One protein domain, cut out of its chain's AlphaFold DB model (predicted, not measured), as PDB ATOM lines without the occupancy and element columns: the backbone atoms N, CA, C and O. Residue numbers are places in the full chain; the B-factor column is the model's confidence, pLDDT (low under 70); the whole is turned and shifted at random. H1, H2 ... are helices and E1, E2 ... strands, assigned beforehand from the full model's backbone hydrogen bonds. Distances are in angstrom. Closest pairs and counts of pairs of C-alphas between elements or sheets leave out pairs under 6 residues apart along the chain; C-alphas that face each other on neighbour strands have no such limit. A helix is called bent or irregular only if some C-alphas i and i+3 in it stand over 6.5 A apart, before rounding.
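Overview. This is residues 826 to 858 and 908 to 1005 of the 1008 residues of the protein "p-aminobenzoic acid synthase" of Moniliophthora roreri (strain MCA 2997) (UniProt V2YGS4). A single antiparallel sheet of nine strands is curled like part of a barrel round one kinked helix, H1, which lies near the middle of the domain. The barrel stays open between its edge strands E3 and E4, and the tip of the long loop between E8 and E9, residues 967 to 973, sticks out from the body. The printed part has 131 residues, with strands E1 to E9 followed by H1 along the chain; the sheet's order is E3 - E2 - E1 - E9 - E8 - E7 - E6 - E5 - E4. The class is mixed, helices and strands. The whole is compact, with a radius of gyration of the C-alphas of 15.2 A, and spans 41 by 38 by 33 A.

Along the chain. Find C-alpha 826 at (152.804, 99.221, 147.006); from there E1 runs through residues 826 to 832, 19.0 A from first to last C-alpha. E2 follows at residues 836 to 840, and E3 at residues 852 to 858, 19.7 A long. After the cut, look at C-alpha 909 at (145.949, 76.452, 148.491), where E4 begins; it takes residues 909 to 914, 16.5 A, and E5 takes residues 917 to 922, 16.7 A. Next come E6, residues 933 to 936, E7, residues 944 to 947, E8, residues 957 to 962 and 14.7 A long, and E9, residues 978 to 981. H1 is residues 984 to 1004, 28.2 A from first to last C-alpha, and ends at C-alpha 1004, (140.543, 86.091, 160.136). H1 is irregular, with C-alphas 987 and 990 8.7 A apart, and has a kink of 67 degrees near residue 991.

Arrangement. Begin with the sheet, which is strongly twisted; from edge to edge the way across it turns by 160 degrees. It holds two meanders, each strand the antiparallel neighbour of the one before: E1 E2 E3, and E4 E5 E6 E7 E8 E9. In the hairpin of E1 and E2, N 830 and O 838 are 2.8 A apart, within hydrogen-bond range; in the hairpin of E2 and E3, so are N 837 and O 854, at 2.8 A. The two meanders are neighbours through E1 and E9, antiparallel at 145 degrees, with N 827 and O 979 2.8 A apart. E1 is staggered: it pairs with E9 over residues 826 to 828 and with E2 over residues 828 to 832. In the hairpin of E8 and E9, look for N 960 and O 980, 2.8 A apart; in that of E4 and E5, for N 912 and O 919, also 2.8 A. The edge strands E3 and E4 are apart. H1 is on the sheet, which curls round it, in two layers, a helix on one face of a sheet. The closest C-alphas of E8 and H1 are those of Leu 958 and Gly 985, 4.1 A apart; those of E5 and H1 are Trp 922 and Ser 995, 6.7 A apart. In H1, 14 of 17 O i to N i+4 pairs are within hydrogen-bond range.

Size, cuts and confidence. The two C-alphas farthest apart are those of Asp 928 and Gly 971, at 49.5 A. Residues 859 to 907 are cut out, and C-alphas 858 and 908 stand 22.8 A apart across the cut. The links E2 to E3, 11 residues, and E8 to E9, 15 residues, are long. The mean pLDDT of the printed part is 78.9; 33 residues are under 70, among them 843 to 849, 925 to 930 and 965 to 975.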
ATOM      1  N   THR A 826     153.701  99.412 145.858       89.00
ATOM      2  CA  THR A 826     152.804  99.221 147.006       89.00
ATOM      3  C   THR A 826     151.388  99.676 146.685       89.00
ATOM      4  O   THR A 826     151.131 100.865 146.501       89.00
ATOM      5  N   TYR A 827     150.461  98.725 146.675       89.00
ATOM      6  CA  TYR A 827     149.033  98.930 146.477       89.00
ATOM      7  C   TYR A 827     148.310  99.072 147.820       89.00
ATOM      8  O   TYR A 827     148.632  98.373 148.784       89.00
ATOM      9  N   LEU A 828     147.314  99.960 147.876       86.38
ATOM     10  CA  LEU A 828     146.506 100.212 149.073       86.38
ATOM     11  C   LEU A 828     145.082  99.687 148.880       86.38
ATOM     12  O   LEU A 828     144.427 100.044 147.898       86.38
ATOM     13  N   PHE A 829     144.593  98.895 149.837       88.25
ATOM     14  CA  PHE A 829     143.196  98.458 149.871       88.25
ATOM     15  C   PHE A 829     142.333  99.552 150.510       88.25
ATOM     16  O   PHE A 829     142.352  99.749 151.725       88.25
ATOM     17  N   SER A 830     141.585 100.276 149.683       83.50
ATOM     18  CA  SER A 830     140.736 101.393 150.099       83.50
ATOM     19  C   SER A 830     139.283 100.927 150.224       83.50
ATOM     20  O   SER A 830     138.729 100.462 149.229       83.50
ATOM     21  N   PRO A 831     138.639 101.018 151.400       77.44
ATOM     22  CA  PRO A 831     137.252 100.592 151.555       77.44
ATOM     23  C   PRO A 831     136.300 101.487 150.756       77.44
ATOM     24  O   PRO A 831     136.507 102.695 150.644       77.44
ATOM     25  N   MET A 832     135.231 100.882 150.251       74.56
ATOM     26  CA  MET A 832     134.106 101.540 149.599       74.56
ATOM     27  C   MET A 832     132.796 101.244 150.347       74.56
ATOM     28  O   MET A 832     132.716 100.245 151.070       74.56
ATOM     29  N   PRO A 833     131.752 102.076 150.175       64.19
ATOM     30  CA  PRO A 833     130.391 101.708 150.567       64.19
ATOM     31  C   PRO A 833     129.966 100.361 149.948       64.19
ATOM     32  O   PRO A 833     130.448  99.999 148.875       64.19
ATOM     33  N   GLY A 834     129.066  99.624 150.610       61.88
ATOM     34  CA  GLY A 834     128.477  98.393 150.055       61.88
ATOM     35  C   GLY A 834     129.352  97.130 150.126       61.88
ATOM     36  O   GLY A 834     129.362  96.353 149.180       61.88
ATOM     37  N   ASN A 835     130.087  96.907 151.226       81.19
ATOM     38  CA  ASN A 835     130.959  95.730 151.433       81.19
ATOM     39  C   ASN A 835     131.991  95.504 150.310       81.19
ATOM     40  O   ASN A 835     132.284  94.371 149.924       81.19
ATOM     41  N   ALA A 836     132.571  96.591 149.805       84.94
ATOM     42  CA  ALA A 836     133.550  96.556 148.731       84.94
ATOM     43  C   ALA A 836     134.846  97.288 149.094       84.94
ATOM     44  O   ALA A 836     134.911  98.075 150.042       84.94
ATOM     45  N   MET A 837     135.897  97.046 148.319       90.06
ATOM     46  CA  MET A 837     137.154  97.782 148.392       90.06
ATOM     47  C   MET A 837     137.791  97.937 147.010       90.06
ATOM     48  O   MET A 837     137.604  97.110 146.120       90.06
ATOM     49  N   LEU A 838     138.575  98.998 146.845       87.62
ATOM     50  CA  LEU A 838     139.406  99.234 145.672       87.62
ATOM     51  C   LEU A 838     140.872  98.989 146.008       87.62
ATOM     52  O   LEU A 838     141.391  99.521 146.990       87.62
ATOM     53  N   LEU A 839     141.561  98.254 145.144       87.38
ATOM     54  CA  LEU A 839     143.013  98.187 145.115       87.38
ATOM     55  C   LEU A 839     143.513  99.118 144.010       87.38
ATOM     56  O   LEU A 839     143.397  98.809 142.821       87.38
ATOM     57  N   ILE A 840     144.040 100.276 144.402       75.44
ATOM     58  CA  ILE A 840     144.444 101.333 143.465       75.44
ATOM     59  C   ILE A 840     145.979 101.385 143.392       75.44
ATOM     60  O   ILE A 840     146.627 101.383 144.447       75.44
ATOM     61  N   PRO A 841     146.588 101.433 142.189       70.06
ATOM     62  CA  PRO A 841     148.018 101.697 142.059       70.06
ATOM     63  C   PRO A 841     148.365 103.118 142.549       70.06
ATOM     64  O   PRO A 841     147.578 104.050 142.367       70.06
ATOM     65  N   PRO A 842     149.546 103.331 143.150       73.88
ATOM     66  CA  PRO A 842     149.988 104.664 143.546       73.88
ATOM     67  C   PRO A 842     150.147 105.580 142.321       73.88
ATOM     68  O   PRO A 842     150.750 105.193 141.322       73.88
ATOM     69  N   LYS A 843     149.646 106.820 142.422       61.69
ATOM     70  CA  LYS A 843     149.567 107.797 141.313       61.69
ATOM     71  C   LYS A 843     150.916 108.166 140.667       61.69
ATOM     72  O   LYS A 843     150.919 108.696 139.564       61.69
ATOM     73  N   ASN A 844     152.037 107.886 141.338       61.72
ATOM     74  CA  ASN A 844     153.383 108.334 140.950       61.72
ATOM     75  C   ASN A 844     154.263 107.227 140.344       61.72
ATOM     76  O   ASN A 844     155.448 107.453 140.115       61.72
ATOM     77  N   VAL A 845     153.721 106.031 140.108       63.47
ATOM     78  CA  VAL A 845     154.446 104.943 139.439       63.47
ATOM     79  C   VAL A 845     153.870 104.793 138.037       63.47
ATOM     80  O   VAL A 845     152.653 104.745 137.883       63.47
ATOM     81  N   SER A 846     154.721 104.659 137.017       54.31
ATOM     82  CA  SER A 846     154.338 104.391 135.617       54.31
ATOM     83  C   SER A 846     153.733 102.988 135.404       54.31
ATOM     84  O   SER A 846     153.907 102.376 134.354       54.31
ATOM     85  N   SER A 847     153.060 102.443 136.421       52.72
ATOM     86  CA  SER A 847     152.372 101.159 136.388       52.72
ATOM     87  C   SER A 847     151.028 101.348 135.697       52.72
ATOM     88  O   SER A 847     150.140 102.028 136.206       52.72
ATOM     89  N   THR A 848     150.867 100.732 134.529       54.66
ATOM     90  CA  THR A 848     149.643 100.811 133.721       54.66
ATOM     91  C   THR A 848     148.567  99.800 134.151       54.66
ATOM     92  O   THR A 848     147.626  99.545 133.402       54.66
ATOM     93  N   ARG A 849     148.674  99.194 135.347       67.12
ATOM     94  CA  ARG A 849     147.647  98.263 135.851       67.12
ATOM     95  C   ARG A 849     146.407  99.026 136.309       67.12
ATOM     96  O   ARG A 849     146.500  99.998 137.047       67.12
ATOM     97  N   HIS A 850     145.241  98.557 135.890       72.88
ATOM     98  CA  HIS A 850     143.959  99.159 136.248       72.88
ATOM     99  C   HIS A 850     143.638  98.979 137.738       72.88
ATOM    100  O   HIS A 850     144.125  98.027 138.352       72.88
ATOM    101  N   PRO A 851     142.823  99.868 138.336       83.12
ATOM    102  CA  PRO A 851     142.301  99.635 139.676       83.12
ATOM    103  C   PRO A 851     141.488  98.336 139.694       83.12
ATOM    104  O   PRO A 851     140.747  98.052 138.747       83.12
ATOM    105  N   TYR A 852     141.624  97.566 140.772       89.94
ATOM    106  CA  TYR A 852     140.823  96.366 140.994       89.94
ATOM    107  C   TYR A 852     139.708  96.673 141.986       89.94
ATOM    108  O   TYR A 852     139.961  97.172 143.080       89.94
ATOM    109  N   PHE A 853     138.483  96.366 141.592       90.81
ATOM    110  CA  PHE A 853     137.308  96.380 142.439       90.81
ATOM    111  C   PHE A 853     137.129  94.999 143.072       90.81
ATOM    112  O   PHE A 853     137.109  93.992 142.367       90.81
ATOM    113  N   ILE A 854     137.023  94.954 144.396       92.56
ATOM    114  CA  ILE A 854     136.860  93.731 145.180       92.56
ATOM    115  C   ILE A 854     135.551  93.872 145.960       92.56
ATOM    116  O   ILE A 854     135.480  94.652 146.910       92.56
ATOM    117  N   GLY A 855     134.512  93.155 145.542       89.44
ATOM    118  CA  GLY A 855     133.198  93.153 146.188       89.44
ATOM    119  C   GLY A 855     132.986  91.889 147.013       89.44
ATOM    120  O   GLY A 855     133.445  90.820 146.616       89.44
ATOM    121  N   VAL A 856     132.287  91.993 148.143       87.19
ATOM    122  CA  VAL A 856     131.901  90.837 148.963       87.19
ATOM    123  C   VAL A 856     130.378  90.756 149.038       87.19
ATOM    124  O   VAL A 856     129.733  91.616 149.636       87.19
ATOM    125  N   GLY A 857     129.816  89.706 148.443       83.19
ATOM    126  CA  GLY A 857     128.389  89.393 148.466       83.19
ATOM    127  C   GLY A 857     128.072  88.181 149.341       83.19
ATOM    128  O   GLY A 857     128.931  87.338 149.603       83.19
ATOM    129  N   LEU A 858     126.822  88.083 149.792       79.06
ATOM    130  CA  LEU A 858     126.283  86.853 150.376       79.06
ATOM    131  C   LEU A 858     125.895  85.891 149.252       79.06
ATOM    132  O   LEU A 858     125.289  86.314 148.266       79.06
ATOM    133  N   VAL A 908     144.213  73.925 145.597       86.38
ATOM    134  CA  VAL A 908     145.022  75.011 145.039       86.38
ATOM    135  C   VAL A 908     145.739  75.819 146.110       86.38
ATOM    136  O   VAL A 908     146.786  76.378 145.817       86.38
ATOM    137  N   LEU A 909     145.272  75.820 147.362       89.44
ATOM    138  CA  LEU A 909     145.949  76.452 148.491       89.44
ATOM    139  C   LEU A 909     146.197  75.433 149.610       89.44
ATOM    140  O   LEU A 909     145.318  75.115 150.405       89.44
ATOM    141  N   LEU A 910     147.440  74.962 149.714       87.75
ATOM    142  CA  LEU A 910     147.864  74.068 150.791       87.75
ATOM    143  C   LEU A 910     148.358  74.880 151.988       87.75
ATOM    144  O   LEU A 910     149.313  75.644 151.844       87.75
ATOM    145  N   SER A 911     147.771  74.685 153.167       84.50
ATOM    146  CA  SER A 911     148.225  75.290 154.424       84.50
ATOM    147  C   SER A 911     149.030  74.296 155.271       84.50
ATOM    148  O   SER A 911     148.783  73.090 155.276       84.50
ATOM    149  N   SER A 912     150.038  74.787 155.991       82.75
ATOM    150  CA  SER A 912     150.755  74.008 157.004       82.75
ATOM    151  C   SER A 912     151.298  74.920 158.097       82.75
ATOM    152  O   SER A 912     151.819  75.995 157.806       82.75
ATOM    153  N   THR A 913     151.236  74.470 159.346       78.06
ATOM    154  CA  THR A 913     151.767  75.212 160.495       78.06
ATOM    155  C   THR A 913     152.917  74.422 161.111       78.06
ATOM    156  O   THR A 913     152.774  73.237 161.416       78.06
ATOM    157  N   ARG A 914     154.087  75.048 161.292       72.38
ATOM    158  CA  ARG A 914     155.227  74.445 162.010       72.38
ATOM    159  C   ARG A 914     155.832  75.470 162.960       72.38
ATOM    160  O   ARG A 914     156.119  76.582 162.536       72.38
ATOM    161  N   LEU A 915     156.063  75.087 164.221       67.19
ATOM    162  CA  LEU A 915     156.719  75.933 165.236       67.19
ATOM    163  C   LEU A 915     156.100  77.347 165.335       67.19
ATOM    164  O   LEU A 915     156.821  78.341 165.297       67.19
ATOM    165  N   PHE A 916     154.766  77.429 165.429       67.31
ATOM    166  CA  PHE A 916     153.991  78.685 165.508       67.31
ATOM    167  C   PHE A 916     154.098  79.614 164.284       67.31
ATOM    168  O   PHE A 916     153.781  80.795 164.383       67.31
ATOM    169  N   ARG A 917     154.524  79.085 163.132       74.25
ATOM    170  CA  ARG A 917     154.580  79.798 161.847       74.25
ATOM    171  C   ARG A 917     153.646  79.147 160.844       74.25
ATOM    172  O   ARG A 917     153.624  77.913 160.753       74.25
ATOM    173  N   ASN A 918     152.923  79.961 160.088       84.56
ATOM    174  CA  ASN A 918     152.010  79.494 159.057       84.56
ATOM    175  C   ASN A 918     152.650  79.623 157.678       84.56
ATOM    176  O   ASN A 918     153.299  80.614 157.337       84.56
ATOM    177  N   PHE A 919     152.452  78.584 156.879       87.62
ATOM    178  CA  PHE A 919     152.938  78.494 155.516       87.62
ATOM    179  C   PHE A 919     151.784  78.130 154.602       87.62
ATOM    180  O   PHE A 919     151.068  77.163 154.873       87.62
ATOM    181  N   TRP A 920     151.656  78.848 153.491       92.25
ATOM    182  CA  TRP A 920     150.687  78.529 152.452       92.25
ATOM    183  C   TRP A 920     151.386  78.325 151.114       92.25
ATOM    184  O   TRP A 920     152.367  78.992 150.798       92.25
ATOM    185  N   THR A 921     150.911  77.369 150.326       91.50
ATOM    186  CA  THR A 921     151.415  77.100 148.978       91.50
ATOM    187  C   THR A 921     150.257  77.174 147.995       91.50
ATOM    188  O   THR A 921     149.389  76.304 148.022       91.50
ATOM    189  N   TRP A 922     150.256  78.207 147.152       91.19
ATOM    190  CA  TRP A 922     149.299  78.390 146.065       91.19
ATOM    191  C   TRP A 922     149.819  77.715 144.798       91.19
ATOM    192  O   TRP A 922     150.864  78.100 144.263       91.19
ATOM    193  N   LYS A 923     149.099  76.701 144.328       87.56
ATOM    194  CA  LYS A 923     149.359  76.042 143.052       87.56
ATOM    195  C   LYS A 923     148.620  76.796 141.942       87.56
ATOM    196  O   LYS A 923     147.448  77.118 142.128       87.56
ATOM    197  N   PRO A 924     149.274  77.067 140.803       73.06
ATOM    198  CA  PRO A 924     148.621  77.723 139.681       73.06
ATOM    199  C   PRO A 924     147.434  76.890 139.178       73.06
ATOM    200  O   PRO A 924     147.513  75.664 139.096       73.06
ATOM    201  N   LEU A 925     146.342  77.582 138.848       68.38
ATOM    202  CA  LEU A 925     145.076  77.012 138.362       68.38
ATOM    203  C   LEU A 925     145.119  76.653 136.861       68.38
ATOM    204  O   LEU A 925     144.163  76.110 136.323       68.38
ATOM    205  N   ASP A 926     146.220  76.976 136.177       65.19
ATOM    206  CA  ASP A 926     146.418  76.786 134.739       65.19
ATOM    207  C   ASP A 926     147.706  75.984 134.488       65.19
ATOM    208  O   ASP A 926     148.750  76.272 135.079       65.19
ATOM    209  N   HIS A 927     147.637  74.985 133.609       56.62
ATOM    210  CA  HIS A 927     148.772  74.130 133.263       56.62
ATOM    211  C   HIS A 927     149.875  74.875 132.485       56.62
ATOM    212  O   HIS A 927     151.023  74.429 132.514       56.62
ATOM    213  N   ASP A 928     149.563  76.014 131.853       54.78
ATOM    214  CA  ASP A 928     150.506  76.784 131.020       54.78
ATOM    215  C   ASP A 928     151.400  77.771 131.807       54.78
ATOM    216  O   ASP A 928     152.347  78.336 131.251       54.78
ATOM    217  N   ARG A 929     151.162  77.986 133.113       60.00
ATOM    218  CA  ARG A 929     152.014  78.835 133.973       60.00
ATOM    219  C   ARG A 929     152.552  78.052 135.170       60.00
ATOM    220  O   ARG A 929     151.800  77.539 135.985       60.00
ATOM    221  N   SER A 930     153.878  78.008 135.315       57.47
ATOM    222  CA  SER A 930     154.571  77.063 136.208       57.47
ATOM    223  C   SER A 930     154.939  77.589 137.604       57.47
ATOM    224  O   SER A 930     155.633  76.890 138.345       57.47
ATOM    225  N   VAL A 931     154.555  78.815 137.981       77.88
ATOM    226  CA  VAL A 931     155.042  79.419 139.238       77.88
ATOM    227  C   VAL A 931     154.093  79.098 140.390       77.88
ATOM    228  O   VAL A 931     152.998  79.642 140.489       77.88
ATOM    229  N   THR A 932     154.542  78.218 141.282       87.44
ATOM    230  CA  THR A 932     153.900  77.968 142.579       87.44
ATOM    231  C   THR A 932     154.274  79.090 143.549       87.44
ATOM    232  O   THR A 932     155.457  79.394 143.700       87.44
ATOM    233  N   LEU A 933     153.290  79.702 144.213       93.31
ATOM    234  CA  LEU A 933     153.547  80.770 145.183       93.31
ATOM    235  C   LEU A 933     153.662  80.188 146.590       93.31
ATOM    236  O   LEU A 933     152.792  79.444 147.043       93.31
ATOM    237  N   HIS A 934     154.717  80.558 147.304       92.50
ATOM    238  CA  HIS A 934     154.952  80.154 148.684       92.50
ATOM    239  C   HIS A 934     154.810  81.363 149.606       92.50
ATOM    240  O   HIS A 934     155.651  82.257 149.584       92.50
ATOM    241  N   TRP A 935     153.761  81.380 150.423       92.75
ATOM    242  CA  TRP A 935     153.506  82.419 151.415       92.75
ATOM    243  C   TRP A 935     153.979  81.987 152.806       92.75
ATOM    244  O   TRP A 935     153.758  80.843 153.211       92.75
ATOM    245  N   ASP A 936     154.592  82.903 153.554       87.50
ATOM    246  CA  ASP A 936     154.919  82.703 154.966       87.50
ATOM    247  C   ASP A 936     154.742  83.966 155.817       87.50
ATOM    248  O   ASP A 936     154.924  85.083 155.338       87.50
ATOM    249  N   ASP A 937     154.383  83.783 157.088       84.81
ATOM    250  CA  ASP A 937     154.228  84.860 158.082       84.81
ATOM    251  C   ASP A 937     155.462  85.027 158.994       84.81
ATOM    252  O   ASP A 937     155.412  85.677 160.041       84.81
ATOM    253  N   SER A 938     156.598  84.437 158.606       67.81
ATOM    254  CA  SER A 938     157.737  84.213 159.502       67.81
ATOM    255  C   SER A 938     158.677  85.412 159.671       67.81
ATOM    256  O   SER A 938     159.552  85.384 160.538       67.81
ATOM    257  N   VAL A 939     158.479  86.469 158.877       62.84
ATOM    258  CA  VAL A 939     159.338  87.666 158.820       62.84
ATOM    259  C   VAL A 939     159.128  88.611 160.021       62.84
ATOM    260  O   VAL A 939     159.926  89.519 160.244       62.84
ATOM    261  N   GLY A 940     158.128  88.358 160.874       59.03
ATOM    262  CA  GLY A 940     157.813  89.211 162.026       59.03
ATOM    263  C   GLY A 940     157.118  90.518 161.617       59.03
ATOM    264  O   GLY A 940     157.094  90.899 160.451       59.03
ATOM    265  N   GLY A 941     156.475  91.196 162.573       62.31
ATOM    266  CA  GLY A 941     155.770  92.464 162.310       62.31
ATOM    267  C   GLY A 941     154.399  92.336 161.627       62.31
ATOM    268  O   GLY A 941     153.858  93.336 161.171       62.31
ATOM    269  N   GLY A 942     153.825  91.129 161.558       73.75
ATOM    270  CA  GLY A 942     152.482  90.901 161.006       73.75
ATOM    271  C   GLY A 942     152.398  90.915 159.477       73.75
ATOM    272  O   GLY A 942     151.292  90.945 158.955       73.75
ATOM    273  N   ILE A 943     153.531  90.888 158.767       86.25
ATOM    274  CA  ILE A 943     153.617  90.875 157.298       86.25
ATOM    275  C   ILE A 943     153.682  89.428 156.788       86.25
ATOM    276  O   ILE A 943     154.477  88.631 157.287       86.25
ATOM    277  N   ILE A 944     152.892  89.108 155.760       90.44
ATOM    278  CA  ILE A 944     152.900  87.814 155.065       90.44
ATOM    279  C   ILE A 944     153.659  87.978 153.742       90.44
ATOM    280  O   ILE A 944     153.310  88.819 152.917       90.44
ATOM    281  N   THR A 945     154.714  87.199 153.534       93.19
ATOM    282  CA  THR A 945     155.643  87.352 152.404       93.19
ATOM    283  C   THR A 945     155.468  86.223 151.391       93.19
ATOM    284  O   THR A 945     155.331  85.071 151.785       93.19
ATOM    285  N   CYS A 946     155.476  86.549 150.096       94.00
ATOM    286  CA  CYS A 946     155.279  85.630 148.974       94.00
ATOM    287  C   CYS A 946     156.581  85.400 148.199       94.00
ATOM    288  O   CYS A 946     157.232  86.363 147.783       94.00
ATOM    289  N   PHE A 947     156.917  84.137 147.937       92.75
ATOM    290  CA  PHE A 947     158.107  83.714 147.201       92.75
ATOM    291  C   PHE A 947     157.765  82.803 146.016       92.75
ATOM    292  O   PHE A 947     156.801  82.042 146.067       92.75
ATOM    293  N   SER A 948     158.603  82.821 144.979       89.88
ATOM    294  CA  SER A 948     158.510  81.935 143.806       89.88
ATOM    295  C   SER A 948     159.072  80.523 144.036       89.88
ATOM    296  O   SER A 948     158.900  79.650 143.190       89.88
ATOM    297  N   SER A 949     159.777  80.290 145.151       85.44
ATOM    298  CA  SER A 949     160.411  79.010 145.500       85.44
ATOM    299  C   SER A 949     160.429  78.781 147.016       85.44
ATOM    300  O   SER A 949     160.412  79.728 147.809       85.44
ATOM    301  N   LYS A 950     160.522  77.510 147.427       79.94
ATOM    302  CA  LYS A 950     160.652  77.080 148.830       79.94
ATOM    303  C   LYS A 950     161.942  77.552 149.505       79.94
ATOM    304  O   LYS A 950     161.971  77.603 150.731       79.94
ATOM    305  N   ASP A 951     162.965  77.924 148.734       76.50
ATOM    306  CA  ASP A 951     164.267  78.349 149.268       76.50
ATOM    307  C   ASP A 951     164.236  79.753 149.912       76.50
ATOM    308  O   ASP A 951     165.195  80.136 150.575       76.50
ATOM    309  N   ARG A 952     163.133  80.512 149.749       77.31
ATOM    310  CA  ARG A 952     162.790  81.765 150.475       77.31
ATOM    311  C   ARG A 952     163.908  82.809 150.587       77.31
ATOM    312  O   ARG A 952     163.997  83.564 151.553       77.31
ATOM    313  N   THR A 953     164.773  82.872 149.583       79.25
ATOM    314  CA  THR A 953     165.826  83.883 149.480       79.25
ATOM    315  C   THR A 953     165.262  85.203 148.953       79.25
ATOM    316  O   THR A 953     164.222  85.234 148.292       79.25
ATOM    317  N   ALA A 954     165.974  86.311 149.184       74.94
ATOM    318  CA  ALA A 954     165.581  87.629 148.672       74.94
ATOM    319  C   ALA A 954     165.430  87.662 147.136       74.94
ATOM    320  O   ALA A 954     164.587  88.392 146.625       74.94
ATOM    321  N   GLY A 955     166.191  86.835 146.407       78.00
ATOM    322  CA  GLY A 955     166.088  86.710 144.947       78.00
ATOM    323  C   GLY A 955     164.799  86.042 144.454       78.00
ATOM    324  O   GLY A 955     164.452  86.189 143.289       78.00
ATOM    325  N   ASN A 956     164.069  85.353 145.337       86.25
ATOM    326  CA  ASN A 956     162.805  84.684 145.028       86.25
ATOM    327  C   ASN A 956     161.579  85.462 145.536       86.25
ATOM    328  O   ASN A 956     160.468  84.941 145.489       86.25
ATOM    329  N   LEU A 957     161.757  86.681 146.057       91.31
ATOM    330  CA  LEU A 957     160.679  87.495 146.619       91.31
ATOM    331  C   LEU A 957     159.749  88.043 145.519       91.31
ATOM    332  O   LEU A 957     160.191  88.740 144.604       91.31
ATOM    333  N   LEU A 958     158.446  87.787 145.654       92.75
ATOM    334  CA  LEU A 958     157.417  88.245 144.715       92.75
ATOM    335  C   LEU A 958     156.513  89.339 145.294       92.75
ATOM    336  O   LEU A 958     156.163  90.279 144.583       92.75
ATOM    337  N   ALA A 959     156.122  89.236 146.566       94.44
ATOM    338  CA  ALA A 959     155.252  90.224 147.203       94.44
ATOM    339  C   ALA A 959     155.342  90.205 148.735       94.44
ATOM    340  O   ALA A 959     155.779  89.223 149.335       94.44
ATOM    341  N   LYS A 960     154.880  91.283 149.370       93.62
ATOM    342  CA  LYS A 960     154.635  91.396 150.812       93.62
ATOM    343  C   LYS A 960     153.224  91.926 151.031       93.62
ATOM    344  O   LYS A 960     152.881  93.013 150.571       93.62
ATOM    345  N   PHE A 961     152.410  91.169 151.748       93.25
ATOM    346  CA  PHE A 961     151.072  91.563 152.158       93.25
ATOM    347  C   PHE A 961     151.089  91.978 153.628       93.25
ATOM    348  O   PHE A 961     151.458  91.199 154.508       93.25
ATOM    349  N   THR A 962     150.703  93.221 153.897       90.12
ATOM    350  CA  THR A 962     150.565  93.767 155.247       90.12
ATOM    351  C   THR A 962     149.078  93.820 155.598       90.12
ATOM    352  O   THR A 962     148.396  94.766 155.190       90.12
ATOM    353  N   PRO A 963     148.546  92.816 156.315       80.94
ATOM    354  CA  PRO A 963     147.182  92.841 156.817       80.94
ATOM    355  C   PRO A 963     146.995  93.899 157.911       80.94
ATOM    356  O   PRO A 963     147.947  94.478 158.436       80.94
ATOM    357  N   ARG A 964     145.739  94.155 158.284       71.06
ATOM    358  CA  ARG A 964     145.401  95.179 159.278       71.06
ATOM    359  C   ARG A 964     145.906  94.794 160.675       71.06
ATOM    360  O   ARG A 964     145.472  93.793 161.246       71.06
ATOM    361  N   GLY A 965     146.774  95.625 161.252       57.03
ATOM    362  CA  GLY A 965     147.248  95.489 162.630       57.03
ATOM    363  C   GLY A 965     146.263  96.086 163.641       57.03
ATOM    364  O   GLY A 965     146.142  97.300 163.742       57.03
ATOM    365  N   HIS A 966     145.602  95.228 164.423       54.00
ATOM    366  CA  HIS A 966     144.733  95.537 165.576       54.00
ATOM    367  C   HIS A 966     143.353  96.201 165.316       54.00
ATOM    368  O   HIS A 966     143.153  96.929 164.340       54.00
ATOM    369  N   PRO A 967     142.366  95.971 166.215       51.38
ATOM    370  CA  PRO A 967     141.063  96.641 166.183       51.38
ATOM    371  C   PRO A 967     141.187  98.166 166.312       51.38
ATOM    372  O   PRO A 967     142.087  98.670 166.988       51.38
ATOM    373  N   ARG A 968     140.250  98.905 165.699       46.50
ATOM    374  CA  ARG A 968     140.156 100.377 165.774       46.50
ATOM    375  C   ARG A 968     140.225 100.837 167.241       46.50
ATOM    376  O   ARG A 968     139.341 100.511 168.025       46.50
ATOM    377  N   ARG A 969     141.241 101.627 167.598       47.19
ATOM    378  CA  ARG A 969     141.265 102.427 168.836       47.19
ATOM    379  C   ARG A 969     140.983 103.885 168.476       47.19
ATOM    380  O   ARG A 969     141.536 104.380 167.494       47.19
ATOM    381  N   GLN A 970     140.117 104.551 169.240       41.03
ATOM    382  CA  GLN A 970     139.819 105.977 169.060       41.03
ATOM    383  C   GLN A 970     141.120 106.798 169.049       41.03
ATOM    384  O   GLN A 970     141.984 106.603 169.899       41.03
ATOM    385  N   GLY A 971     141.263 107.693 168.067       47.72
ATOM    386  CA  GLY A 971     142.360 108.663 167.999       47.72
ATOM    387  C   GLY A 971     143.619 108.247 167.224       47.72
ATOM    388  O   GLY A 971     144.485 109.094 167.036       47.72
ATOM    389  N   ARG A 972     143.744 107.004 166.725       47.97
ATOM    390  CA  ARG A 972     144.852 106.627 165.816       47.97
ATOM    391  C   ARG A 972     144.435 106.665 164.337       47.97
ATOM    392  O   ARG A 972     143.309 106.261 164.029       47.97
ATOM    393  N   PRO A 973     145.320 107.102 163.414       51.62
ATOM    394  CA  PRO A 973     145.076 107.025 161.974       51.62
ATOM    395  C   PRO A 973     144.710 105.599 161.551       51.62
ATOM    396  O   PRO A 973     145.277 104.628 162.053       51.62
ATOM    397  N   THR A 974     143.747 105.457 160.638       56.34
ATOM    398  CA  THR A 974     143.358 104.135 160.128       56.34
ATOM    399  C   THR A 974     144.445 103.630 159.181       56.34
ATOM    400  O   THR A 974     144.579 104.140 158.074       56.34
ATOM    401  N   GLU A 975     145.218 102.630 159.603       64.94
ATOM    402  CA  GLU A 975     146.135 101.920 158.708       64.94
ATOM    403  C   GLU A 975     145.349 100.927 157.842       64.94
ATOM    404  O   GLU A 975     144.704 100.003 158.349       64.94
ATOM    405  N   PHE A 976     145.365 101.148 156.525       75.94
ATOM    406  CA  PHE A 976     144.757 100.250 155.545       75.94
ATOM    407  C   PHE A 976     145.710  99.103 155.183       75.94
ATOM    408  O   PHE A 976     146.926  99.330 155.154       75.94
ATOM    409  N   PRO A 977     145.190  97.898 154.871       86.50
ATOM    410  CA  PRO A 977     146.009  96.814 154.348       86.50
ATOM    411  C   PRO A 977     146.776  97.247 153.099       86.50
ATOM    412  O   PRO A 977     146.294  98.071 152.309       86.50
ATOM    413  N   LYS A 978     147.967  96.679 152.910       89.94
ATOM    414  CA  LYS A 978     148.853  97.007 151.786       89.94
ATOM    415  C   LYS A 978     149.358  95.741 151.110       89.94
ATOM    416  O   LYS A 978     149.613  94.747 151.784       89.94
ATOM    417  N   LEU A 979     149.537  95.795 149.795       92.81
ATOM    418  CA  LEU A 979     150.182  94.742 149.014       92.81
ATOM    419  C   LEU A 979     151.340  95.352 148.227       92.81
ATOM    420  O   LEU A 979     151.123  96.077 147.262       92.81
ATOM    421  N   GLU A 980     152.566  95.079 148.650       92.06
ATOM    422  CA  GLU A 980     153.783  95.437 147.924       92.06
ATOM    423  C   GLU A 980     154.153  94.293 146.977       92.06
ATOM    424  O   GLU A 980     154.287  93.157 147.419       92.06
ATOM    425  N   VAL A 981     154.318  94.571 145.684       91.94
ATOM    426  CA  VAL A 981     154.649  93.563 144.664       91.94
ATOM    427  C   VAL A 981     155.951  93.943 143.970       91.94
ATOM    428  O   VAL A 981     156.118  95.089 143.558       91.94
ATOM    429  N   THR A 982     156.883  92.995 143.857       91.75
ATOM    430  CA  THR A 982     158.164  93.206 143.169       91.75
ATOM    431  C   THR A 982     157.965  93.244 141.650       91.75
ATOM    432  O   THR A 982     156.948  92.749 141.153       91.75
ATOM    433  N   PRO A 983     158.936  93.761 140.870       87.88
ATOM    434  CA  PRO A 983     158.903  93.673 139.413       87.88
ATOM    435  C   PRO A 983     158.558  92.267 138.914       87.88
ATOM    436  O   PRO A 983     157.659  92.109 138.098       87.88
ATOM    437  N   GLN A 984     159.206  91.227 139.448       86.69
ATOM    438  CA  GLN A 984     158.952  89.829 139.086       86.69
ATOM    439  C   GLN A 984     157.559  89.353 139.526       86.69
ATOM    440  O   GLN A 984     156.903  88.624 138.786       86.69
ATOM    441  N   GLY A 985     157.066  89.803 140.686       88.44
ATOM    442  CA  GLY A 985     155.712  89.500 141.154       88.44
ATOM    443  C   GLY A 985     154.612  89.999 140.213       88.44
ATOM    444  O   GLY A 985     153.556  89.375 140.108       88.44
ATOM    445  N   HIS A 986     154.859  91.070 139.452       87.94
ATOM    446  CA  HIS A 986     153.877  91.582 138.498       87.94
ATOM    447  C   HIS A 986     153.530  90.613 137.363       87.94
ATOM    448  O   HIS A 986     152.445  90.754 136.796       87.94
ATOM    449  N   ASP A 987     154.367  89.619 137.056       85.50
ATOM    450  CA  ASP A 987     154.066  88.614 136.025       85.50
ATOM    451  C   ASP A 987     152.907  87.681 136.456       85.50
ATOM    452  O   ASP A 987     152.158  87.159 135.620       85.50
ATOM    453  N   VAL A 988     152.709  87.538 137.772       88.19
ATOM    454  CA  VAL A 988     151.710  86.671 138.429       88.19
ATOM    455  C   VAL A 988     150.820  87.454 139.411       88.19
ATOM    456  O   VAL A 988     150.345  86.925 140.412       88.19
ATOM    457  N   PHE A 989     150.572  88.737 139.122       89.75
ATOM    458  CA  PHE A 989     149.887  89.668 140.033       89.75
ATOM    459  C   PHE A 989     148.496  89.202 140.489       89.75
ATOM    460  O   PHE A 989     148.164  89.323 141.663       89.75
ATOM    461  N   GLU A 990     147.664  88.695 139.576       89.62
ATOM    462  CA  GLU A 990     146.293  88.275 139.909       89.62
ATOM    463  C   GLU A 990     146.293  87.037 140.815       89.62
ATOM    464  O   GLU A 990     145.493  86.964 141.739       89.62
ATOM    465  N   ASP A 991     147.239  86.116 140.609       90.44
ATOM    466  CA  ASP A 991     147.455  84.949 141.467       90.44
ATOM    467  C   ASP A 991     147.938  85.370 142.870       90.44
ATOM    468  O   ASP A 991     147.469  84.844 143.882       90.44
ATOM    469  N   ILE A 992     148.817  86.378 142.956       92.88
ATOM    470  CA  ILE A 992     149.241  86.988 144.229       92.88
ATOM    471  C   ILE A 992     148.053  87.654 144.936       92.88
ATOM    472  O   ILE A 992     147.851  87.431 146.126       92.88
ATOM    473  N   LEU A 993     147.255  88.455 144.223       93.00
ATOM    474  CA  LEU A 993     146.107  89.159 144.797       93.00
ATOM    475  C   LEU A 993     145.043  88.178 145.308       93.00
ATOM    476  O   LEU A 993     144.591  88.303 146.445       93.00
ATOM    477  N   MET A 994     144.678  87.194 144.484       91.94
ATOM    478  CA  MET A 994     143.679  86.181 144.824       91.94
ATOM    479  C   MET A 994     144.127  85.358 146.038       91.94
ATOM    480  O   MET A 994     143.395  85.253 147.024       91.94
ATOM    481  N   SER A 995     145.362  84.843 146.021       92.75
ATOM    482  CA  SER A 995     145.887  84.052 147.140       92.75
ATOM    483  C   SER A 995     146.037  84.867 148.430       92.75
ATOM    484  O   SER A 995     145.710  84.351 149.497       92.75
ATOM    485  N   ALA A 996     146.436  86.144 148.365       92.88
ATOM    486  CA  ALA A 996     146.524  87.011 149.544       92.88
ATOM    487  C   ALA A 996     145.155  87.245 150.212       92.88
ATOM    488  O   ALA A 996     145.048  87.167 151.438       92.88
ATOM    489  N   LEU A 997     144.104  87.490 149.420       92.25
ATOM    490  CA  LEU A 997     142.743  87.693 149.932       92.25
ATOM    491  C   LEU A 997     142.174  86.417 150.567       92.25
ATOM    492  O   LEU A 997     141.586  86.486 151.649       92.25
ATOM    493  N   ILE A 998     142.398  85.256 149.942       90.19
ATOM    494  CA  ILE A 998     141.987  83.956 150.490       90.19
ATOM    495  C   ILE A 998     142.734  83.661 151.798       90.19
ATOM    496  O   ILE A 998     142.102  83.290 152.789       90.19
ATOM    497  N   ILE A 999     144.056  83.869 151.841       90.31
ATOM    498  CA  ILE A 999     144.866  83.671 153.055       90.31
ATOM    499  C   ILE A 999     144.366  84.566 154.191       90.31
ATOM    500  O   ILE A 999     144.190  84.085 155.309       90.31
ATOM    501  N   GLU A1000     144.084  85.845 153.923       88.00
ATOM    502  CA  GLU A1000     143.567  86.755 154.948       88.00
ATOM    503  C   GLU A1000     142.179  86.342 155.438       88.00
ATOM    504  O   GLU A1000     141.898  86.410 156.638       88.00
ATOM    505  N   ARG A1001     141.319  85.860 154.532       84.06
ATOM    506  CA  ARG A1001     139.999  85.347 154.898       84.06
ATOM    507  C   ARG A1001     140.112  84.120 155.800       84.06
ATOM    508  O   ARG A1001     139.421  84.078 156.809       84.06
ATOM    509  N   ILE A1002     141.012  83.181 155.501       81.88
ATOM    510  CA  ILE A1002     141.283  82.011 156.354       81.88
ATOM    511  C   ILE A1002     141.854  82.452 157.710       81.88
ATOM    512  O   ILE A1002     141.399  82.001 158.756       81.88
ATOM    513  N   ARG A1003     142.806  83.390 157.720       78.94
ATOM    514  CA  ARG A1003     143.467  83.871 158.945       78.94
ATOM    515  C   ARG A1003     142.515  84.600 159.899       78.94
ATOM    516  O   ARG A1003     142.701  84.543 161.113       78.94
ATOM    517  N   THR A1004     141.522  85.307 159.360       73.62
ATOM    518  CA  THR A1004     140.543  86.091 160.136       73.62
ATOM    519  C   THR A1004     139.279  85.311 160.508       73.62
ATOM    520  O   THR A1004     138.503  85.797 161.329       73.62
ATOM    521  N   ASN A1005     139.105  84.092 159.981       67.62
ATOM    522  CA  ASN A1005     138.047  83.146 160.349       67.62
ATOM    523  C   ASN A1005     138.672  81.930 161.072       67.62
ATOM    524  O   ASN A1005     139.000  80.928 160.436       67.62
TER     525      ASN A1005